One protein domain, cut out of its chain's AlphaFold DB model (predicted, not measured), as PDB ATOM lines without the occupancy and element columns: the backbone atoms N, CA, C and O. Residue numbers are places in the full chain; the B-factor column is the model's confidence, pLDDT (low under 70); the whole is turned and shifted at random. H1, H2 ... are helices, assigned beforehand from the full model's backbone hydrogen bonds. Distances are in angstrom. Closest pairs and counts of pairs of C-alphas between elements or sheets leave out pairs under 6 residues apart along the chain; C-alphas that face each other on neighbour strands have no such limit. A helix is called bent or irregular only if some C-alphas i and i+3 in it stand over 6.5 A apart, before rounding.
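This is residues 103 to 121 and 148 to 227 of the 339 residues of an uncharacterized protein of Nematocida sp. ERTm5 (UniProt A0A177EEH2). Four helices, H1, H2, H4 and H5, stand in a ring as a bundle that is up and down, each helix running against the one before it in the chain; H1 is opposite H5 and H2 is opposite H4. The longest helix, H6, is bent: its arm H6a lies near H3 and H4, and its arm H6b crosses H5 on the side away from H1. The helix packing is part aligned and part crossed: H4 and H5 splay at 40 degrees, while H1 and H2 run side by side at 12 degrees, and H1 touches H4 with residues 110 to 113 alone. The printed part has 99 residues with six named helices, H1 to H6 in chain order, and no named strand; its class is all helix. It is compact, with a radius of gyration of the C-alphas of 12.7 A, and rounded, spanning 34 by 30 by 24 A.

Start at H6, residues 205 to 224, which by its hydrogen bonds was assigned as one helix but is bent, with C-alphas 213 and 216 7.1 A apart. Its arms, H6a of residues 205 to 213 and H6b of residues 216 to 224, stand at a steep tilt of 66 degrees. H6b touches H5, residues 183 to 196, about perpendicular at 82 degrees; the closest C-alphas are those of Ser 188 and Thr 221, 5.7 A apart, and H5 touches H6b with residues 187 to 191 alone. From H5 go to H4, residues 166 to 178: the two form a helical hairpin and touch at a steep tilt of 40 degrees, opposite ways, with the C-alphas of Leu 176 and Arg 183 closest at 4.7 A. H5 also touches H2, residues 148 to 158, at a shallow tilt of 21 degrees, the same way, with the C-alphas of Ile 152 and Tyr 186 closest at 6.9 A. H2 touches H1, residues 103 to 119, at a shallow tilt of 12 degrees, opposite ways; the C-alphas of Ser 109 and Ile 158 are closest at 5.2 A. H1 touches H4 with residues 110 to 113 alone, at a shallow tilt of 28 degrees, the same way, with the C-alphas of Ile 113 and Gly 168 closest at 7.0 A. H3, residues 161 to 164, and H4 touch only at the corner by their link, where the C-alphas of Leu 162 and Gly 168 are 4.0 A apart. H4 and H6a are near each other, while H1 and H5 are apart, as are H2 and H4. In H1, H2, H4 and H6a every O i to N i+4 pair is within hydrogen-bond range; in H5 it is 8 of 10 and in H6b 3 of 5, and H3 is too short for such a pair.

Find C-alpha 205 at (-14.923, -1.744, 3.166), where H6a begins; it measures 13.2 A from first to last C-alpha, and H6b measures 14.1 A. H6b ends at C-alpha 224, (9.293, -13.494, -7.019). Look for H1 from C-alpha 103 at (-13.345, -17.705, 18.202); it is 24.7 A long. H2 measures 15.4 A, H3 4.6 A, H4 16.4 A and H5 19.7 A. H5 is irregular, with C-alphas 185 and 188 7.2 A apart, and so is H6b, with C-alphas 220 and 223 7.1 A apart. H4 is neither bent nor irregular, but only just: C-alphas 175 and 178 are 6.4 A apart.

The C-alphas of Phe 103 and Pro 223 are the two farthest apart, at 35.9 A. Residues 122 to 147 are not printed, and C-alphas 121 and 148 are 12.3 A apart across this cut, which lies in the link from H1 to H2. Of the links printed whole, H2 to H3, H3 to H4 and H4 to H5 are tight, and H5 to H6 is short, with 8 residues. The mean pLDDT of the printed part is 81.7; look for values under 70 at residues 103 to 108, 111, 121, 180 and 205.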
ATOM      1  N   PHE A 103     -13.819 -18.467  17.056       60.66
ATOM      2  CA  PHE A 103     -13.345 -17.705  18.202       60.66
ATOM      3  C   PHE A 103     -11.989 -18.221  18.713       60.66
ATOM      4  O   PHE A 103     -11.046 -17.442  18.852       60.66
ATOM      5  N   ILE A 104     -11.845 -19.541  18.904       63.25
ATOM      6  CA  ILE A 104     -10.578 -20.167  19.322       63.25
ATOM      7  C   ILE A 104      -9.462 -19.860  18.321       63.25
ATOM      8  O   ILE A 104      -8.373 -19.453  18.721       63.25
ATOM      9  N   LYS A 105      -9.733 -20.004  17.018       69.94
ATOM     10  CA  LYS A 105      -8.745 -19.707  15.978       69.94
ATOM     11  C   LYS A 105      -8.286 -18.248  16.031       69.94
ATOM     12  O   LYS A 105      -7.086 -17.999  16.067       69.94
ATOM     13  N   LYS A 106      -9.218 -17.291  16.116       67.50
ATOM     14  CA  LYS A 106      -8.884 -15.864  16.248       67.50
ATOM     15  C   LYS A 106      -8.046 -15.581  17.493       67.50
ATOM     16  O   LYS A 106      -7.150 -14.744  17.442       67.50
ATOM     17  N   LEU A 107      -8.322 -16.262  18.605       67.50
ATOM     18  CA  LEU A 107      -7.570 -16.098  19.849       67.50
ATOM     19  C   LEU A 107      -6.129 -16.616  19.716       67.50
ATOM     20  O   LEU A 107      -5.203 -15.934  20.149       67.50
ATOM     21  N   ILE A 108      -5.928 -17.752  19.037       68.75
ATOM     22  CA  ILE A 108      -4.592 -18.261  18.686       68.75
ATOM     23  C   ILE A 108      -3.862 -17.250  17.791       68.75
ATOM     24  O   ILE A 108      -2.741 -16.854  18.104       68.75
ATOM     25  N   SER A 109      -4.514 -16.767  16.731       71.06
ATOM     26  CA  SER A 109      -3.948 -15.773  15.812       71.06
ATOM     27  C   SER A 109      -3.568 -14.466  16.526       71.06
ATOM     28  O   SER A 109      -2.519 -13.897  16.236       71.06
ATOM     29  N   ARG A 110      -4.359 -14.010  17.514       71.88
ATOM     30  CA  ARG A 110      -3.997 -12.864  18.375       71.88
ATOM     31  C   ARG A 110      -2.715 -13.117  19.163       71.88
ATOM     32  O   ARG A 110      -1.845 -12.254  19.146       71.88
ATOM     33  N   GLY A 111      -2.593 -14.282  19.802       66.69
ATOM     34  CA  GLY A 111      -1.382 -14.650  20.540       66.69
ATOM     35  C   GLY A 111      -0.142 -14.657  19.641       66.69
ATOM     36  O   GLY A 111       0.886 -14.102  20.004       66.69
ATOM     37  N   LYS A 112      -0.261 -15.174  18.413       72.62
ATOM     38  CA  LYS A 112       0.835 -15.162  17.428       72.62
ATOM     39  C   LYS A 112       1.230 -13.765  16.962       72.62
ATOM     40  O   LYS A 112       2.410 -13.508  16.748       72.62
ATOM     41  N   ILE A 113       0.266 -12.858  16.820       78.75
ATOM     42  CA  ILE A 113       0.543 -11.448  16.521       78.75
ATOM     43  C   ILE A 113       1.312 -10.799  17.680       78.75
ATOM     44  O   ILE A 113       2.261 -10.060  17.437       78.75
ATOM     45  N   GLU A 114       0.930 -11.086  18.926       76.94
ATOM     46  CA  GLU A 114       1.618 -10.585  20.125       76.94
ATOM     47  C   GLU A 114       3.052 -11.131  20.219       76.94
ATOM     48  O   GLU A 114       3.981 -10.348  20.383       76.94
ATOM     49  N   GLU A 115       3.269 -12.419  19.931       76.62
ATOM     50  CA  GLU A 115       4.616 -13.001  19.828       76.62
ATOM     51  C   GLU A 115       5.485 -12.303  18.758       76.62
ATOM     52  O   GLU A 115       6.689 -12.147  18.943       76.62
ATOM     53  N   ILE A 116       4.908 -11.872  17.626       79.50
ATOM     54  CA  ILE A 116       5.647 -11.095  16.611       79.50
ATOM     55  C   ILE A 116       6.004  -9.701  17.145       79.50
ATOM     56  O   ILE A 116       7.108  -9.222  16.888       79.50
ATOM     57  N   TYR A 117       5.103  -9.049  17.885       80.12
ATOM     58  CA  TYR A 117       5.392  -7.763  18.526       80.12
ATOM     59  C   TYR A 117       6.555  -7.863  19.518       80.12
ATOM     60  O   TYR A 117       7.434  -6.996  19.496       80.12
ATOM     61  N   ASP A 118       6.600  -8.943  20.299       75.81
ATOM     62  CA  ASP A 118       7.691  -9.228  21.232       75.81
ATOM     63  C   ASP A 118       9.024  -9.443  20.490       75.81
ATOM     64  O   ASP A 118      10.034  -8.843  20.852       75.81
ATOM     65  N   ILE A 119       9.034 -10.223  19.396       78.31
ATOM     66  CA  ILE A 119      10.248 -10.456  18.581       78.31
ATOM     67  C   ILE A 119      10.742  -9.167  17.915       78.31
ATOM     68  O   ILE A 119      11.946  -8.927  17.819       78.31
ATOM     69  N   LEU A 120       9.825  -8.313  17.459       73.88
ATOM     70  CA  LEU A 120      10.162  -7.011  16.878       73.88
ATOM     71  C   LEU A 120      10.663  -5.999  17.923       73.88
ATOM     72  O   LEU A 120      10.997  -4.867  17.547       73.88
ATOM     73  N   ASN A 121      10.709  -6.405  19.200       65.75
ATOM     74  CA  ASN A 121      11.034  -5.592  20.364       65.75
ATOM     75  C   ASN A 121      10.189  -4.309  20.406       65.75
ATOM     76  O   ASN A 121      10.680  -3.223  20.710       65.75
ATOM     77  N   THR A 148      14.072 -12.835  11.776       84.06
ATOM     78  CA  THR A 148      13.235 -12.663  10.588       84.06
ATOM     79  C   THR A 148      12.578 -13.985  10.191       84.06
ATOM     80  O   THR A 148      11.438 -13.988   9.726       84.06
ATOM     81  N   GLU A 149      13.269 -15.109  10.395       86.56
ATOM     82  CA  GLU A 149      12.754 -16.443  10.080       86.56
ATOM     83  C   GLU A 149      11.599 -16.808  11.015       86.56
ATOM     84  O   GLU A 149      10.524 -17.172  10.530       86.56
ATOM     85  N   ALA A 150      11.754 -16.584  12.325       86.25
ATOM     86  CA  ALA A 150      10.679 -16.799  13.291       86.25
ATOM     87  C   ALA A 150       9.437 -15.936  12.998       86.25
ATOM     88  O   ALA A 150       8.305 -16.412  13.111       86.25
ATOM     89  N   ILE A 151       9.620 -14.677  12.576       87.19
ATOM     90  CA  ILE A 151       8.500 -13.813  12.167       87.19
ATOM     91  C   ILE A 151       7.803 -14.384  10.926       87.19
ATOM     92  O   ILE A 151       6.575 -14.468  10.897       87.19
ATOM     93  N   ILE A 152       8.559 -14.801   9.906       88.94
ATOM     94  CA  ILE A 152       8.002 -15.373   8.671       88.94
ATOM     95  C   ILE A 152       7.192 -16.643   8.960       88.94
ATOM     96  O   ILE A 152       6.123 -16.828   8.371       88.94
ATOM     97  N   GLU A 153       7.664 -17.515   9.852       89.06
ATOM     98  CA  GLU A 153       6.920 -18.710  10.263       89.06
ATOM     99  C   GLU A 153       5.602 -18.346  10.947       89.06
ATOM    100  O   GLU A 153       4.545 -18.821  10.527       89.06
ATOM    101  N   LYS A 154       5.624 -17.416  11.907       85.62
ATOM    102  CA  LYS A 154       4.402 -16.956  12.585       85.62
ATOM    103  C   LYS A 154       3.417 -16.285  11.628       85.62
ATOM    104  O   LYS A 154       2.217 -16.524  11.726       85.62
ATOM    105  N   LEU A 155       3.890 -15.496  10.659       90.31
ATOM    106  CA  LEU A 155       3.026 -14.919   9.622       90.31
ATOM    107  C   LEU A 155       2.298 -16.015   8.829       90.31
ATOM    108  O   LEU A 155       1.096 -15.902   8.581       90.31
ATOM    109  N   LYS A 156       3.000 -17.097   8.464       89.19
ATOM    110  CA  LYS A 156       2.397 -18.247   7.769       89.19
ATOM    111  C   LYS A 156       1.384 -18.993   8.642       89.19
ATOM    112  O   LYS A 156       0.380 -19.453   8.100       89.19
ATOM    113  N   GLU A 157       1.629 -19.100   9.950       85.06
ATOM    114  CA  GLU A 157       0.690 -19.690  10.917       85.06
ATOM    115  C   GLU A 157      -0.597 -18.864  11.053       85.06
ATOM    116  O   GLU A 157      -1.687 -19.436  11.047       85.06
ATOM    117  N   ILE A 158      -0.483 -17.530  11.127       84.50
ATOM    118  CA  ILE A 158      -1.638 -16.619  11.211       84.50
ATOM    119  C   ILE A 158      -2.482 -16.698   9.927       84.50
ATOM    120  O   ILE A 158      -3.713 -16.744   9.978       84.50
ATOM    121  N   GLY A 159      -1.836 -16.721   8.757       89.44
ATOM    122  CA  GLY A 159      -2.520 -16.898   7.475       89.44
ATOM    123  C   GLY A 159      -3.520 -15.777   7.161       89.44
ATOM    124  O   GLY A 159      -3.197 -14.595   7.254       89.44
ATOM    125  N   GLU A 160      -4.744 -16.131   6.753       85.94
ATOM    126  CA  GLU A 160      -5.782 -15.156   6.379       85.94
ATOM    127  C   GLU A 160      -6.188 -14.209   7.509       85.94
ATOM    128  O   GLU A 160      -6.706 -13.126   7.233       85.94
ATOM    129  N   ASP A 161      -5.947 -14.588   8.767       84.06
ATOM    130  CA  ASP A 161      -6.319 -13.769   9.916       84.06
ATOM    131  C   ASP A 161      -5.521 -12.458   9.968       84.06
ATOM    132  O   ASP A 161      -5.998 -11.483  10.546       84.06
ATOM    133  N   LEU A 162      -4.395 -12.376   9.241       88.31
ATOM    134  CA  LEU A 162      -3.691 -11.120   8.969       88.31
ATOM    135  C   LEU A 162      -4.599 -10.066   8.323       88.31
ATOM    136  O   LEU A 162      -4.434  -8.880   8.577       88.31
ATOM    137  N   PHE A 163      -5.557 -10.485   7.494       86.69
ATOM    138  CA  PHE A 163      -6.460  -9.589   6.766       86.69
ATOM    139  C   PHE A 163      -7.884  -9.580   7.331       86.69
ATOM    140  O   PHE A 163      -8.671  -8.703   6.983       86.69
ATOM    141  N   ASN A 164      -8.224 -10.541   8.193       82.88
ATOM    142  CA  ASN A 164      -9.542 -10.639   8.826       82.88
ATOM    143  C   ASN A 164      -9.610  -9.962  10.205       82.88
ATOM    144  O   ASN A 164     -10.692  -9.897  10.791       82.88
ATOM    145  N   MET A 165      -8.478  -9.505  10.744       82.44
ATOM    146  CA  MET A 165      -8.382  -8.894  12.067       82.44
ATOM    147  C   MET A 165      -7.701  -7.528  11.999       82.44
ATOM    148  O   MET A 165      -6.651  -7.396  11.375       82.44
ATOM    149  N   ASP A 166      -8.226  -6.553  12.742       82.50
ATOM    150  CA  ASP A 166      -7.667  -5.193  12.807       82.50
ATOM    151  C   ASP A 166      -6.194  -5.202  13.245       82.50
ATOM    152  O   ASP A 166      -5.337  -4.657  12.556       82.50
ATOM    153  N   LYS A 167      -5.870  -5.944  14.316       82.06
ATOM    154  CA  LYS A 167      -4.481  -6.142  14.778       82.06
ATOM    155  C   LYS A 167      -3.575  -6.780  13.712       82.06
ATOM    156  O   LYS A 167      -2.370  -6.548  13.714       82.06
ATOM    157  N   GLY A 168      -4.140  -7.615  12.836       86.56
ATOM    158  CA  GLY A 168      -3.417  -8.227  11.722       86.56
ATOM    159  C   GLY A 168      -3.062  -7.191  10.656       86.56
ATOM    160  O   GLY A 168      -1.911  -7.117  10.235       86.56
ATOM    161  N   ILE A 169      -4.021  -6.333  10.296       87.88
ATOM    162  CA  ILE A 169      -3.810  -5.223   9.358       87.88
ATOM    163  C   ILE A 169      -2.777  -4.239   9.922       87.88
ATOM    164  O   ILE A 169      -1.846  -3.874   9.210       87.88
ATOM    165  N   GLU A 170      -2.873  -3.884  11.208       88.19
ATOM    166  CA  GLU A 170      -1.888  -3.036  11.897       88.19
ATOM    167  C   GLU A 170      -0.472  -3.630  11.861       88.19
ATOM    168  O   GLU A 170       0.503  -2.912  11.624       88.19
ATOM    169  N   LEU A 171      -0.346  -4.945  12.075       88.56
ATOM    170  CA  LEU A 171       0.939  -5.635  11.990       88.56
ATOM    171  C   LEU A 171       1.509  -5.567  10.569       88.56
ATOM    172  O   LEU A 171       2.684  -5.241  10.392       88.56
ATOM    173  N   VAL A 172       0.687  -5.837   9.550       90.94
ATOM    174  CA  VAL A 172       1.110  -5.718   8.148       90.94
ATOM    175  C   VAL A 172       1.542  -4.282   7.841       90.94
ATOM    176  O   VAL A 172       2.570  -4.091   7.189       90.94
ATOM    177  N   ASP A 173       0.823  -3.279   8.350       89.44
ATOM    178  CA  ASP A 173       1.168  -1.871   8.150       89.44
ATOM    179  C   ASP A 173       2.547  -1.525   8.736       89.44
ATOM    180  O   ASP A 173       3.373  -0.852   8.101       89.44
ATOM    181  N   LYS A 174       2.840  -2.043   9.931       87.12
ATOM    182  CA  LYS A 174       4.149  -1.880  10.573       87.12
ATOM    183  C   LYS A 174       5.268  -2.542   9.772       87.12
ATOM    184  O   LYS A 174       6.271  -1.887   9.481       87.12
ATOM    185  N   LEU A 175       5.073  -3.797   9.371       88.75
ATOM    186  CA  LEU A 175       6.072  -4.583   8.642       88.75
ATOM    187  C   LEU A 175       6.353  -4.045   7.233       88.75
ATOM    188  O   LEU A 175       7.477  -4.149   6.748       88.75
ATOM    189  N   LEU A 176       5.345  -3.489   6.554       88.50
ATOM    190  CA  LEU A 176       5.468  -3.097   5.149       88.50
ATOM    191  C   LEU A 176       5.683  -1.603   4.917       88.50
ATOM    192  O   LEU A 176       6.359  -1.243   3.952       88.50
ATOM    193  N   PHE A 177       5.118  -0.733   5.754       84.25
ATOM    194  CA  PHE A 177       5.133   0.714   5.507       84.25
ATOM    195  C   PHE A 177       5.892   1.508   6.567       84.25
ATOM    196  O   PHE A 177       6.432   2.564   6.244       84.25
ATOM    197  N   THR A 178       5.973   1.013   7.803       78.69
ATOM    198  CA  THR A 178       6.658   1.741   8.888       78.69
ATOM    199  C   THR A 178       8.170   1.487   8.886       78.69
ATOM    200  O   THR A 178       8.938   2.385   9.220       78.69
ATOM    201  N   ARG A 179       8.617   0.301   8.447       71.88
ATOM    202  CA  ARG A 179      10.041  -0.067   8.324       71.88
ATOM    203  C   ARG A 179      10.414  -0.419   6.873       71.88
ATOM    204  O   ARG A 179      10.507  -1.595   6.523       71.88
ATOM    205  N   PRO A 180      10.627   0.575   5.990       65.81
ATOM    206  CA  PRO A 180      10.834   0.334   4.557       65.81
ATOM    207  C   PRO A 180      12.115  -0.452   4.229       65.81
ATOM    208  O   PRO A 180      12.139  -1.160   3.224       65.81
ATOM    209  N   GLU A 181      13.142  -0.369   5.078       72.00
ATOM    210  CA  GLU A 181      14.391  -1.144   4.971       72.00
ATOM    211  C   GLU A 181      14.132  -2.661   5.105       72.00
ATOM    212  O   GLU A 181      14.686  -3.472   4.362       72.00
ATOM    213  N   GLU A 182      13.220  -3.046   6.004       74.44
ATOM    214  CA  GLU A 182      12.870  -4.442   6.309       74.44
ATOM    215  C   GLU A 182      11.712  -4.963   5.441       74.44
ATOM    216  O   GLU A 182      11.522  -6.171   5.311       74.44
ATOM    217  N   ARG A 183      10.966  -4.073   4.770       82.00
ATOM    218  CA  ARG A 183       9.801  -4.405   3.926       82.00
ATOM    219  C   ARG A 183      10.052  -5.587   2.989       82.00
ATOM    220  O   ARG A 183       9.190  -6.454   2.850       82.00
ATOM    221  N   LYS A 184      11.216  -5.618   2.327       83.25
ATOM    222  CA  LYS A 184      11.569  -6.664   1.348       83.25
ATOM    223  C   LYS A 184      11.630  -8.064   1.966       83.25
ATOM    224  O   LYS A 184      11.426  -9.037   1.247       83.25
ATOM    225  N   GLN A 185      11.897  -8.160   3.267       87.12
ATOM    226  CA  GLN A 185      12.008  -9.427   3.988       87.12
ATOM    227  C   GLN A 185      10.636 -10.093   4.161       87.12
ATOM    228  O   GLN A 185      10.518 -11.307   4.032       87.12
ATOM    229  N   TYR A 186       9.581  -9.297   4.374       90.00
ATOM    230  CA  TYR A 186       8.238  -9.802   4.689       90.00
ATOM    231  C   TYR A 186       7.255  -9.734   3.516       90.00
ATOM    232  O   TYR A 186       6.266 -10.473   3.484       90.00
ATOM    233  N   SER A 187       7.505  -8.867   2.529       90.50
ATOM    234  CA  SER A 187       6.552  -8.573   1.454       90.50
ATOM    235  C   SER A 187       6.166  -9.802   0.631       90.50
ATOM    236  O   SER A 187       4.992  -9.966   0.307       90.50
ATOM    237  N   SER A 188       7.120 -10.687   0.328       91.69
ATOM    238  CA  SER A 188       6.838 -11.919  -0.423       91.69
ATOM    239  C   SER A 188       5.899 -12.850   0.355       91.69
ATOM    240  O   SER A 188       4.889 -13.305  -0.182       91.69
ATOM    241  N   THR A 189       6.158 -13.058   1.650       93.19
ATOM    242  CA  THR A 189       5.321 -13.901   2.518       93.19
ATOM    243  C   THR A 189       3.913 -13.339   2.665       93.19
ATOM    244  O   THR A 189       2.942 -14.069   2.482       93.19
ATOM    245  N   ILE A 190       3.781 -12.040   2.941       93.56
ATOM    246  CA  ILE A 190       2.471 -11.405   3.135       93.56
ATOM    247  C   ILE A 190       1.645 -11.448   1.841       93.56
ATOM    248  O   ILE A 190       0.451 -11.753   1.882       93.56
ATOM    249  N   VAL A 191       2.265 -11.196   0.683       92.12
ATOM    250  CA  VAL A 191       1.563 -11.252  -0.609       92.12
ATOM    251  C   VAL A 191       1.215 -12.692  -0.998       92.12
ATOM    252  O   VAL A 191       0.114 -12.920  -1.497       92.12
ATOM    253  N   SER A 192       2.074 -13.674  -0.706       92.00
ATOM    254  CA  SER A 192       1.739 -15.099  -0.855       92.00
ATOM    255  C   SER A 192       0.517 -15.467  -0.015       92.00
ATOM    256  O   SER A 192      -0.437 -16.009  -0.558       92.00
ATOM    257  N   ILE A 193       0.463 -15.077   1.265       92.12
ATOM    258  CA  ILE A 193      -0.705 -15.328   2.125       92.12
ATOM    259  C   ILE A 193      -1.968 -14.673   1.551       92.12
ATOM    260  O   ILE A 193      -3.006 -15.333   1.463       92.12
ATOM    261  N   LEU A 194      -1.882 -13.409   1.121       90.88
ATOM    262  CA  LEU A 194      -3.006 -12.691   0.513       90.88
ATOM    263  C   LEU A 194      -3.581 -13.449  -0.690       90.88
ATOM    264  O   LEU A 194      -4.800 -13.534  -0.833       90.88
ATOM    265  N   ILE A 195      -2.714 -13.991  -1.548       89.19
ATOM    266  CA  ILE A 195      -3.105 -14.715  -2.760       89.19
ATOM    267  C   ILE A 195      -3.610 -16.120  -2.411       89.19
ATOM    268  O   ILE A 195      -4.734 -16.467  -2.768       89.19
ATOM    269  N   ASP A 196      -2.825 -16.914  -1.684       87.31
ATOM    270  CA  ASP A 196      -3.092 -18.334  -1.421       87.31
ATOM    271  C   ASP A 196      -4.306 -18.543  -0.510       87.31
ATOM    272  O   ASP A 196      -5.038 -19.531  -0.633       87.31
ATOM    273  N   ARG A 197      -4.555 -17.596   0.403       86.19
ATOM    274  CA  ARG A 197      -5.643 -17.670   1.384       86.19
ATOM    275  C   ARG A 197      -6.841 -16.791   1.042       86.19
ATOM    276  O   ARG A 197      -7.794 -16.753   1.814       86.19
ATOM    277  N   ILE A 198      -6.870 -16.170  -0.137       84.56
ATOM    278  CA  ILE A 198      -7.922 -15.229  -0.554       84.56
ATOM    279  C   ILE A 198      -9.358 -15.751  -0.393       84.56
ATOM    280  O   ILE A 198     -10.280 -14.991  -0.087       84.56
ATOM    281  N   ARG A 199      -9.564 -17.066  -0.551       80.81
ATOM    282  CA  ARG A 199     -10.869 -17.721  -0.371       80.81
ATOM    283  C   ARG A 199     -11.421 -17.567   1.055       80.81
ATOM    284  O   ARG A 199     -12.639 -17.594   1.234       80.81
ATOM    285  N   TYR A 200     -10.544 -17.404   2.040       83.12
ATOM    286  CA  TYR A 200     -10.870 -17.306   3.463       83.12
ATOM    287  C   TYR A 200     -10.838 -15.864   3.990       83.12
ATOM    288  O   TYR A 200     -11.175 -15.635   5.148       83.12
ATOM    289  N   ILE A 201     -10.481 -14.891   3.146       80.00
ATOM    290  CA  ILE A 201     -10.457 -13.476   3.523       80.00
ATOM    291  C   ILE A 201     -11.851 -12.864   3.364       80.00
ATOM    292  O   ILE A 201     -12.442 -12.887   2.274       80.00
ATOM    293  N   TYR A 202     -12.369 -12.287   4.444       78.75
ATOM    294  CA  TYR A 202     -13.667 -11.628   4.473       78.75
ATOM    295  C   TYR A 202     -13.618 -10.283   3.765       78.75
ATOM    296  O   TYR A 202     -12.711  -9.482   3.958       78.75
ATOM    297  N   TYR A 203     -14.639 -10.007   2.962       75.19
ATOM    298  CA  TYR A 203     -14.770  -8.701   2.340       75.19
ATOM    299  C   TYR A 203     -15.315  -7.679   3.345       75.19
ATOM    300  O   TYR A 203     -16.440  -7.824   3.826       75.19
ATOM    301  N   THR A 204     -14.546  -6.619   3.588       72.31
ATOM    302  CA  THR A 204     -14.954  -5.413   4.322       72.31
ATOM    303  C   THR A 204     -14.675  -4.170   3.467       72.31
ATOM    304  O   THR A 204     -13.933  -4.245   2.483       72.31
ATOM    305  N   SER A 205     -15.286  -3.025   3.799       67.62
ATOM    306  CA  SER A 205     -14.923  -1.744   3.166       67.62
ATOM    307  C   SER A 205     -13.438  -1.460   3.352       67.62
ATOM    308  O   SER A 205     -12.733  -1.220   2.380       67.62
ATOM    309  N   ASP A 206     -12.965  -1.629   4.581       70.81
ATOM    310  CA  ASP A 206     -11.625  -1.237   4.997       70.81
ATOM    311  C   ASP A 206     -10.565  -2.097   4.303       70.81
ATOM    312  O   ASP A 206      -9.533  -1.588   3.866       70.81
ATOM    313  N   LEU A 207     -10.855  -3.386   4.077       76.12
ATOM    314  CA  LEU A 207     -10.002  -4.258   3.272       76.12
ATOM    315  C   LEU A 207      -9.872  -3.755   1.828       76.12
ATOM    316  O   LEU A 207      -8.795  -3.846   1.248       76.12
ATOM    317  N   CYS A 208     -10.939  -3.235   1.218       70.31
ATOM    318  CA  CYS A 208     -10.881  -2.720  -0.154       70.31
ATOM    319  C   CYS A 208      -9.899  -1.542  -0.271       70.31
ATOM    320  O   CYS A 208      -9.121  -1.440  -1.228       70.31
ATOM    321  N   ASP A 209      -9.912  -0.674   0.729       71.19
ATOM    322  CA  ASP A 209      -9.070   0.518   0.785       71.19
ATOM    323  C   ASP A 209      -7.632   0.140   1.097       71.19
ATOM    324  O   ASP A 209      -6.683   0.647   0.492       71.19
ATOM    325  N   TYR A 210      -7.486  -0.837   1.986       81.06
ATOM    326  CA  TYR A 210      -6.214  -1.422   2.337       81.06
ATOM    327  C   TYR A 210      -5.540  -2.109   1.147       81.06
ATOM    328  O   TYR A 210      -4.374  -1.853   0.855       81.06
ATOM    329  N   VAL A 211      -6.284  -2.903   0.371       78.12
ATOM    330  CA  VAL A 211      -5.771  -3.551  -0.845       78.12
ATOM    331  C   VAL A 211      -5.244  -2.514  -1.834       78.12
ATOM    332  O   VAL A 211      -4.208  -2.749  -2.453       78.12
ATOM    333  N   SER A 212      -5.886  -1.347  -1.945       75.44
ATOM    334  CA  SER A 212      -5.405  -0.251  -2.798       75.44
ATOM    335  C   SER A 212      -4.028   0.267  -2.363       75.44
ATOM    336  O   SER A 212      -3.184   0.538  -3.219       75.44
ATOM    337  N   LYS A 213      -3.764   0.336  -1.048       84.19
ATOM    338  CA  LYS A 213      -2.432   0.655  -0.500       84.19
ATOM    339  C   LYS A 213      -1.410  -0.450  -0.774       84.19
ATOM    340  O   LYS A 213      -0.243  -0.149  -1.002       84.19
ATOM    341  N   LEU A 214      -1.839  -1.714  -0.784       84.94
ATOM    342  CA  LEU A 214      -0.967  -2.865  -1.042       84.94
ATOM    343  C   LEU A 214      -0.596  -3.042  -2.521       84.94
ATOM    344  O   LEU A 214       0.398  -3.707  -2.800       84.94
ATOM    345  N   VAL A 215      -1.331  -2.455  -3.475       82.62
ATOM    346  CA  VAL A 215      -1.090  -2.648  -4.924       82.62
ATOM    347  C   VAL A 215       0.377  -2.458  -5.343       82.62
ATOM    348  O   VAL A 215       0.882  -3.328  -6.054       82.62
ATOM    349  N   PRO A 216       1.102  -1.394  -4.931       83.75
ATOM    350  CA  PRO A 216       2.513  -1.236  -5.286       83.75
ATOM    351  C   PRO A 216       3.389  -2.366  -4.734       83.75
ATOM    352  O   PRO A 216       4.277  -2.851  -5.429       83.75
ATOM    353  N   ILE A 217       3.099  -2.840  -3.519       87.31
ATOM    354  CA  ILE A 217       3.832  -3.943  -2.883       87.31
ATOM    355  C   ILE A 217       3.572  -5.252  -3.617       87.31
ATOM    356  O   ILE A 217       4.507  -5.994  -3.914       87.31
ATOM    357  N   ILE A 218       2.309  -5.515  -3.953       84.75
ATOM    358  CA  ILE A 218       1.916  -6.673  -4.755       84.75
ATOM    359  C   ILE A 218       2.689  -6.634  -6.075       84.75
ATOM    360  O   ILE A 218       3.361  -7.596  -6.423       84.75
ATOM    361  N   LYS A 219       2.690  -5.493  -6.770       83.69
ATOM    362  CA  LYS A 219       3.386  -5.318  -8.052       83.69
ATOM    363  C   LYS A 219       4.866  -5.683  -7.975       83.69
ATOM    364  O   LYS A 219       5.356  -6.440  -8.801       83.69
ATOM    365  N   GLU A 220       5.565  -5.159  -6.975       85.62
ATOM    366  CA  GLU A 220       6.995  -5.411  -6.788       85.62
ATOM    367  C   GLU A 220       7.306  -6.871  -6.432       85.62
ATOM    368  O   GLU A 220       8.370  -7.375  -6.782       85.62
ATOM    369  N   THR A 221       6.395  -7.556  -5.740       86.31
ATOM    370  CA  THR A 221       6.620  -8.919  -5.232       86.31
ATOM    371  C   THR A 221       6.194 -10.014  -6.198       86.31
ATOM    372  O   THR A 221       6.779 -11.096  -6.170       86.31
ATOM    373  N   LEU A 222       5.227  -9.751  -7.082       82.94
ATOM    374  CA  LEU A 222       4.710 -10.723  -8.051       82.94
ATOM    375  C   LEU A 222       5.789 -11.489  -8.840       82.94
ATOM    376  O   LEU A 222       5.632 -12.704  -8.958       82.94
ATOM    377  N   PRO A 223       6.879 -10.872  -9.345       83.12
ATOM    378  CA  PRO A 223       7.917 -11.602 -10.083       83.12
ATOM    379  C   PRO A 223       8.640 -12.671  -9.257       83.12
ATOM    380  O   PRO A 223       9.205 -13.599  -9.826       83.12
ATOM    381  N   SER A 224       8.639 -12.543  -7.927       83.81
ATOM    382  CA  SER A 224       9.293 -13.494  -7.019       83.81
ATOM    383  C   SER A 224       8.408 -14.687  -6.639       83.81
ATOM    384  O   SER A 224       8.896 -15.642  -6.038       83.81
ATOM    385  N   LEU A 225       7.115 -14.645  -6.976       84.12
ATOM    386  CA  LEU A 225       6.145 -15.666  -6.597       84.12
ATOM    387  C   LEU A 225       5.942 -16.690  -7.716       84.12
ATOM    388  O   LEU A 225       5.732 -16.350  -8.881       84.12
ATOM    389  N   THR A 226       5.910 -17.968  -7.342       87.06
ATOM    390  CA  THR A 226       5.578 -19.059  -8.265       87.06
ATOM    391  C   THR A 226       4.064 -19.169  -8.413       87.06
ATOM    392  O   THR A 226       3.386 -19.797  -7.602       87.06
ATOM    393  N   LEU A 227       3.524 -18.561  -9.467       88.50
ATOM    394  CA  LEU A 227       2.083 -18.467  -9.698       88.50
ATOM    395  C   LEU A 227       1.604 -19.451 -10.768       88.50
ATOM    396  O   LEU A 227       2.114 -19.470 -11.886       88.50
TER     397      LEU A 227